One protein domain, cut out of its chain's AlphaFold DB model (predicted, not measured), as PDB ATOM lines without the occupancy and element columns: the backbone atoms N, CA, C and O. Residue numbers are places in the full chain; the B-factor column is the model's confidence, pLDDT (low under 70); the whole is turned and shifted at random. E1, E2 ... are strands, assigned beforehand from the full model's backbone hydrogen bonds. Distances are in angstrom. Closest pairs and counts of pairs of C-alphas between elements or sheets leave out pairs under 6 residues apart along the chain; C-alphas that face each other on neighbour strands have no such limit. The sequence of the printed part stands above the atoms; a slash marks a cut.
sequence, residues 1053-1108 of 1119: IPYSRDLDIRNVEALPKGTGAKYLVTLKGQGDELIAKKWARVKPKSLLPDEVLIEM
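AT A GLANCE: This is residues 1053 to 1108 of the 1119 residues of an uncharacterized protein of marine sediment metagenome (UniProt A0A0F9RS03). The domain has little regular structure: a small, strongly twisted sheet of three strands, with a long unnamed stretch, residues 1053 to 1074, tied to both its edges by short parallel pairings. The 56 printed residues include no named helix and strands E1, E2, E3, ordered E2, E1, E3 across the antiparallel sheet. The class is all strand, with 18 residues in named elements. It is compact, radius of gyration of the C-alphas 10.5 A, spanning 29 by 24 by 19 A.

IN THESE COORDINATES: E1, residues 1075 to 1080, begins at C-alpha (-30.264, 2.012, 43.120) and measures 15.6 A. E2, residues 1086 to 1092, measures 16.0 A. E3, residues 1103 to 1107, measures 13.0 A and ends at C-alpha (-32.499, 5.720, 41.291).

HOW THE PARTS SIT: Residues 1053 to 1054 pair with 1106 to 1107 of E3, and 1061 to 1062 with 1086 to 1087 of E2. Inner strand E1 forms a hairpin with E2, at 152 degrees between directions; N 1077 and O 1090 are 2.9 A apart, within hydrogen-bond range. E1 and E3 are antiparallel at 147 degrees, with N 1104 and O 1078 within hydrogen-bond range at 2.8 A.

THE WHOLE: The farthest C-alphas, Gly 1072 and Gln 1082, are 29.3 A apart. The printed part has no cut; the link E1 to E2 is tight, E2 to E3 short. No printed residue is under pLDDT 70.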
ATOM      1  N   ILE A1053     -29.158  10.961  39.922       94.62
ATOM      2  CA  ILE A1053     -29.896  11.115  38.668       94.62
ATOM      3  C   ILE A1053     -31.039  10.095  38.610       94.62
ATOM      4  O   ILE A1053     -30.853   8.932  38.978       94.62
ATOM      5  N   PRO A1054     -32.242  10.494  38.169       93.56
ATOM      6  CA  PRO A1054     -33.310   9.537  37.932       93.56
ATOM      7  C   PRO A1054     -32.921   8.629  36.763       93.56
ATOM      8  O   PRO A1054     -32.351   9.091  35.773       93.56
ATOM      9  N   TYR A1055     -33.252   7.343  36.854       94.38
ATOM     10  CA  TYR A1055     -33.082   6.440  35.720       94.38
ATOM     11  C   TYR A1055     -33.867   6.949  34.498       94.38
ATOM     12  O   TYR A1055     -35.086   7.133  34.557       94.38
ATOM     13  N   SER A1056     -33.167   7.116  33.377       93.06
ATOM     14  CA  SER A1056     -33.746   7.299  32.046       93.06
ATOM     15  C   SER A1056     -33.222   6.208  31.116       93.06
ATOM     16  O   SER A1056     -32.104   5.725  31.283       93.06
ATOM     17  N   ARG A1057     -34.022   5.834  30.112       91.38
ATOM     18  CA  ARG A1057     -33.593   4.900  29.057       91.38
ATOM     19  C   ARG A1057     -32.481   5.469  28.178       91.38
ATOM     20  O   ARG A1057     -31.800   4.691  27.526       91.38
ATOM     21  N   ASP A1058     -32.319   6.788  28.182       93.44
ATOM     22  CA  ASP A1058     -31.319   7.496  27.382       93.44
ATOM     23  C   ASP A1058     -29.955   7.600  28.090       93.44
ATOM     24  O   ASP A1058     -29.019   8.162  27.530       93.44
ATOM     25  N   LEU A1059     -29.831   7.086  29.323       95.81
ATOM     26  CA  LEU A1059     -28.539   7.009  30.003       95.81
ATOM     27  C   LEU A1059     -27.673   5.943  29.323       95.81
ATOM     28  O   LEU A1059     -28.048   4.768  29.303       95.81
ATOM     29  N   ASP A1060     -26.506   6.342  28.812       96.31
ATOM     30  CA  ASP A1060     -25.501   5.411  28.290       96.31
ATOM     31  C   ASP A1060     -24.774   4.733  29.458       96.31
ATOM     32  O   ASP A1060     -23.728   5.189  29.925       96.31
ATOM     33  N   ILE A1061     -25.394   3.676  29.992       96.88
ATOM     34  CA  ILE A1061     -24.833   2.864  31.071       96.88
ATOM     35  C   ILE A1061     -24.203   1.613  30.462       96.88
ATOM     36  O   ILE A1061     -24.902   0.708  30.000       96.88
ATOM     37  N   ARG A1062     -22.877   1.540  30.497       96.06
ATOM     38  CA  ARG A1062     -22.108   0.393  30.014       96.06
ATOM     39  C   ARG A1062     -22.114  -0.740  31.035       96.06
ATOM     40  O   ARG A1062     -22.468  -0.540  32.197       96.06
ATOM     41  N   ASN A1063     -21.746  -1.937  30.571       95.44
ATOM     42  CA  ASN A1063     -21.444  -3.137  31.362       95.44
ATOM     43  C   ASN A1063     -22.503  -3.568  32.399       95.44
ATOM     44  O   ASN A1063     -22.185  -4.305  33.335       95.44
ATOM     45  N   VAL A1064     -23.764  -3.153  32.244       94.94
ATOM     46  CA  VAL A1064     -24.861  -3.539  33.149       94.94
ATOM     47  C   VAL A1064     -25.069  -5.056  33.125       94.94
ATOM     48  O   VAL A1064     -25.358  -5.663  34.151       94.94
ATOM     49  N   GLU A1065     -24.871  -5.678  31.965       93.00
ATOM     50  CA  GLU A1065     -24.931  -7.121  31.736       93.00
ATOM     51  C   GLU A1065     -23.827  -7.915  32.446       93.00
ATOM     52  O   GLU A1065     -24.001  -9.110  32.679       93.00
ATOM     53  N   ALA A1066     -22.717  -7.263  32.812       91.00
ATOM     54  CA  ALA A1066     -21.644  -7.878  33.588       91.00
ATOM     55  C   ALA A1066     -21.966  -7.930  35.092       91.00
ATOM     56  O   ALA A1066     -21.320  -8.673  35.832       91.00
ATOM     57  N   LEU A1067     -22.966  -7.170  35.560       90.44
ATOM     58  CA  LEU A1067     -23.432  -7.253  36.941       90.44
ATOM     59  C   LEU A1067     -24.403  -8.435  37.117       90.44
ATOM     60  O   LEU A1067     -25.270  -8.661  36.268       90.44
ATOM     61  N   PRO A1068     -24.343  -9.166  38.248       87.19
ATOM     62  CA  PRO A1068     -25.338 -10.187  38.562       87.19
ATOM     63  C   PRO A1068     -26.743  -9.571  38.573       87.19
ATOM     64  O   PRO A1068     -26.917  -8.421  38.976       87.19
ATOM     65  N   LYS A1069     -27.763 -10.321  38.132       87.38
ATOM     66  CA  LYS A1069     -29.151  -9.826  38.078       87.38
ATOM     67  C   LYS A1069     -29.605  -9.375  39.474       87.38
ATOM     68  O   LYS A1069     -29.816 -10.197  40.360       87.38
ATOM     69  N   GLY A1070     -29.748  -8.064  39.670       70.62
ATOM     70  CA  GLY A1070     -30.081  -7.455  40.957       70.62
ATOM     71  C   GLY A1070     -31.579  -7.464  41.258       70.62
ATOM     72  O   GLY A1070     -32.234  -6.427  41.165       70.62
ATOM     73  N   THR A1071     -32.151  -8.612  41.627       74.69
ATOM     74  CA  THR A1071     -33.580  -8.707  41.976       74.69
ATOM     75  C   THR A1071     -33.899  -7.836  43.197       74.69
ATOM     76  O   THR A1071     -33.468  -8.129  44.313       74.69
ATOM     77  N   GLY A1072     -34.668  -6.759  42.997       83.50
ATOM     78  CA  GLY A1072     -35.085  -5.833  44.059       83.50
ATOM     79  C   GLY A1072     -34.083  -4.721  44.396       83.50
ATOM     80  O   GLY A1072     -34.178  -4.134  45.473       83.50
ATOM     81  N   ALA A1073     -33.118  -4.431  43.521       91.19
ATOM     82  CA  ALA A1073     -32.279  -3.243  43.657       91.19
ATOM     83  C   ALA A1073     -33.088  -1.967  43.361       91.19
ATOM     84  O   ALA A1073     -33.799  -1.900  42.360       91.19
ATOM     85  N   LYS A1074     -32.965  -0.954  44.227       95.00
ATOM     86  CA  LYS A1074     -33.589   0.367  44.042       95.00
ATOM     87  C   LYS A1074     -32.615   1.376  43.430       95.00
ATOM     88  O   LYS A1074     -33.030   2.348  42.811       95.00
ATOM     89  N   TYR A1075     -31.319   1.125  43.576       96.81
ATOM     90  CA  TYR A1075     -30.264   2.012  43.120       96.81
ATOM     91  C   TYR A1075     -29.216   1.245  42.310       96.81
ATOM     92  O   TYR A1075     -28.903   0.088  42.615       96.81
ATOM     93  N   LEU A1076     -28.640   1.912  41.315       97.12
ATOM     94  CA  LEU A1076     -27.447   1.471  40.600       97.12
ATOM     95  C   LEU A1076     -26.332   2.492  40.848       97.12
ATOM     96  O   LEU A1076     -26.486   3.674  40.546       97.12
ATOM     97  N   VAL A1077     -25.221   2.041  41.430       97.31
ATOM     98  CA  VAL A1077     -24.017   2.868  41.582       97.31
ATOM     99  C   VAL A1077     -23.211   2.747  40.297       97.31
ATOM    100  O   VAL A1077     -22.906   1.631  39.865       97.31
ATOM    101  N   THR A1078     -22.869   3.882  39.699       97.50
ATOM    102  CA  THR A1078     -22.096   3.970  38.453       97.50
ATOM    103  C   THR A1078     -20.866   4.849  38.634       97.50
ATOM    104  O   THR A1078     -20.841   5.656  39.557       97.50
ATOM    105  N   LEU A1079     -19.853   4.690  37.784       96.31
ATOM    106  CA  LEU A1079     -18.695   5.585  37.684       96.31
ATOM    107  C   LEU A1079     -18.845   6.470  36.442       96.31
ATOM    108  O   LEU A1079     -19.262   5.967  35.397       96.31
ATOM    109  N   LYS A1080     -18.491   7.757  36.525       95.12
ATOM    110  CA  LYS A1080     -18.415   8.629  35.338       95.12
ATOM    111  C   LYS A1080     -17.257   8.188  34.436       95.12
ATOM    112  O   LYS A1080     -16.107   8.184  34.870       95.12
ATOM    113  N   GLY A1081     -17.567   7.809  33.198       88.94
ATOM    114  CA  GLY A1081     -16.589   7.506  32.154       88.94
ATOM    115  C   GLY A1081     -16.014   8.767  31.499       88.94
ATOM    116  O   GLY A1081     -16.218   9.888  31.964       88.94
ATOM    117  N   GLN A1082     -15.280   8.595  30.395       81.00
ATOM    118  CA  GLN A1082     -14.891   9.731  29.556       81.00
ATOM    119  C   GLN A1082     -16.120  10.223  28.775       81.00
ATOM    120  O   GLN A1082     -16.625   9.516  27.911       81.00
ATOM    121  N   GLY A1083     -16.598  11.433  29.083       85.94
ATOM    122  CA  GLY A1083     -17.823  12.006  28.504       85.94
ATOM    123  C   GLY A1083     -19.048  11.836  29.410       85.94
ATOM    124  O   GLY A1083     -18.911  11.804  30.631       85.94
ATOM    125  N   ASP A1084     -20.238  11.736  28.810       88.25
ATOM    126  CA  ASP A1084     -21.518  11.528  29.519       88.25
ATOM    127  C   ASP A1084     -21.820  10.037  29.799       88.25
ATOM    128  O   ASP A1084     -22.916   9.679  30.234       88.25
ATOM    129  N   GLU A1085     -20.851   9.152  29.547       94.81
ATOM    130  CA  GLU A1085     -20.975   7.707  29.744       94.81
ATOM    131  C   GLU A1085     -20.922   7.327  31.231       94.81
ATOM    132  O   GLU A1085     -20.144   7.882  32.014       94.81
ATOM    133  N   LEU A1086     -21.703   6.320  31.623       97.38
ATOM    134  CA  LEU A1086     -21.737   5.776  32.980       97.38
ATOM    135  C   LEU A1086     -21.336   4.297  32.959       97.38
ATOM    136  O   LEU A1086     -21.825   3.521  32.148       97.38
ATOM    137  N   ILE A1087     -20.457   3.875  33.865       96.75
ATOM    138  CA  ILE A1087     -19.985   2.483  33.967       96.75
ATOM    139  C   ILE A1087     -20.640   1.841  35.187       96.75
ATOM    140  O   ILE A1087     -20.484   2.331  36.308       96.75
ATOM    141  N   ALA A1088     -21.390   0.755  34.999       97.12
ATOM    142  CA  ALA A1088     -22.102   0.090  36.083       97.12
ATOM    143  C   ALA A1088     -21.123  -0.544  37.089       97.12
ATOM    144  O   ALA A1088     -20.294  -1.376  36.721       97.12
ATOM    145  N   LYS A1089     -21.226  -0.175  38.375       97.00
ATOM    146  CA  LYS A1089     -20.340  -0.670  39.446       97.00
ATOM    147  C   LYS A1089     -21.010  -1.715  40.334       97.00
ATOM    148  O   LYS A1089     -20.433  -2.771  40.568       97.00
ATOM    149  N   LYS A1090     -22.202  -1.423  40.872       96.88
ATOM    150  CA  LYS A1090     -22.956  -2.365  41.725       96.88
ATOM    151  C   LYS A1090     -24.433  -2.006  41.880       96.88
ATOM    152  O   LYS A1090     -24.800  -0.831  41.896       96.88
ATOM    153  N   TRP A1091     -25.253  -3.028  42.113       96.81
ATOM    154  CA  TRP A1091     -26.635  -2.886  42.573       96.81
ATOM    155  C   TRP A1091     -26.694  -2.552  44.067       96.81
ATOM    156  O   TRP A1091     -25.937  -3.110  44.860       96.81
ATOM    157  N   ALA A1092     -27.625  -1.689  44.471       94.56
ATOM    158  CA  ALA A1092     -27.865  -1.364  45.872       94.56
ATOM    159  C   ALA A1092     -29.370  -1.342  46.194       94.56
ATOM    160  O   ALA A1092     -30.183  -0.738  45.492       94.56
ATOM    161  N   ARG A1093     -29.759  -2.028  47.277       93.44
ATOM    162  CA  ARG A1093     -31.144  -2.031  47.791       93.44
ATOM    163  C   ARG A1093     -31.447  -0.780  48.617       93.44
ATOM    164  O   ARG A1093     -32.551  -0.253  48.558       93.44
ATOM    165  N   VAL A1094     -30.447  -0.304  49.355       92.88
ATOM    166  CA  VAL A1094     -30.510   0.877  50.224       92.88
ATOM    167  C   VAL A1094     -29.592   1.953  49.651       92.88
ATOM    168  O   VAL A1094     -28.537   1.633  49.101       92.88
ATOM    169  N   LYS A1095     -29.991   3.221  49.778       95.75
ATOM    170  CA  LYS A1095     -29.183   4.367  49.351       95.75
ATOM    171  C   LYS A1095     -27.833   4.350  50.092       95.75
ATOM    172  O   LYS A1095     -27.844   4.359  51.325       95.75
ATOM    173  N   PRO A1096     -26.683   4.303  49.392       91.19
ATOM    174  CA  PRO A1096     -25.374   4.370  50.037       91.19
ATOM    175  C   PRO A1096     -25.240   5.646  50.881       91.19
ATOM    176  O   PRO A1096     -25.671   6.714  50.450       91.19
ATOM    177  N   LYS A1097     -24.639   5.540  52.076       89.44
ATOM    178  CA  LYS A1097     -24.435   6.691  52.979       89.44
ATOM    179  C   LYS A1097     -23.468   7.734  52.400       89.44
ATOM    180  O   LYS A1097     -23.573   8.910  52.730       89.44
ATOM    181  N   SER A1098     -22.555   7.306  51.531       89.00
ATOM    182  CA  SER A1098     -21.621   8.151  50.788       89.00
ATOM    183  C   SER A1098     -21.320   7.531  49.420       89.00
ATOM    184  O   SER A1098     -21.457   6.319  49.237       89.00
ATOM    185  N   LEU A1099     -20.943   8.381  48.466       90.12
ATOM    186  CA  LEU A1099     -20.425   8.011  47.148       90.12
ATOM    187  C   LEU A1099     -19.001   8.553  47.009       90.12
ATOM    188  O   LEU A1099     -18.674   9.579  47.612       90.12
ATOM    189  N   LEU A1100     -18.171   7.887  46.211       88.19
ATOM    190  CA  LEU A1100     -16.884   8.437  45.778       88.19
ATOM    191  C   LEU A1100     -17.095   9.645  44.834       88.19
ATOM    192  O   LEU A1100     -18.167   9.765  44.240       88.19
ATOM    193  N   PRO A1101     -16.109  10.552  44.675       88.38
ATOM    194  CA  PRO A1101     -16.258  11.762  43.849       88.38
ATOM    195  C   PRO A1101     -16.657  11.509  42.383       88.38
ATOM    196  O   PRO A1101     -17.266  12.360  41.740       88.38
ATOM    197  N   ASP A1102     -16.315  10.340  41.851       92.94
ATOM    198  CA  ASP A1102     -16.599   9.867  40.498       92.94
ATOM    199  C   ASP A1102     -17.829   8.947  40.415       92.94
ATOM    200  O   ASP A1102     -18.218   8.536  39.320       92.94
ATOM    201  N   GLU A1103     -18.472   8.649  41.547       96.19
ATOM    202  CA  GLU A1103     -19.668   7.818  41.599       96.19
ATOM    203  C   GLU A1103     -20.955   8.635  41.404       96.19
ATOM    204  O   GLU A1103     -21.192   9.669  42.032       96.19
ATOM    205  N   VAL A1104     -21.842   8.112  40.559       96.56
ATOM    206  CA  VAL A1104     -23.185   8.638  40.308       96.56
ATOM    207  C   VAL A1104     -24.202   7.586  40.725       96.56
ATOM    208  O   VAL A1104     -24.104   6.415  40.342       96.56
ATOM    209  N   LEU A1105     -25.187   8.000  41.522       97.62
ATOM    210  CA  LEU A1105     -26.264   7.125  41.974       97.62
ATOM    211  C   LEU A1105     -27.475   7.292  41.064       97.62
ATOM    212  O   LEU A1105     -28.042   8.381  40.970       97.62
ATOM    213  N   ILE A1106     -27.884   6.198  40.435       97.38
ATOM    214  CA  ILE A1106     -29.077   6.148  39.595       97.38
ATOM    215  C   ILE A1106     -30.211   5.527  40.411       97.38
ATOM    216  O   ILE A1106     -30.107   4.368  40.821       97.38
ATOM    217  N   GLU A1107     -31.291   6.271  40.658       96.94
ATOM    218  CA  GLU A1107     -32.499   5.720  41.291       96.94
ATOM    219  C   GLU A1107     -33.369   5.033  40.231       96.94
ATOM    220  O   GLU A1107     -33.859   5.663  39.289       96.94
ATOM    221  N   MET A1108     -33.547   3.720  40.381       93.88
ATOM    222  CA  MET A1108     -34.373   2.907  39.495       93.88
ATOM    223  C   MET A1108     -35.849   3.079  39.879       93.88
ATOM    224  O   MET A1108     -36.179   3.052  41.069       93.88
TER     225      MET A1108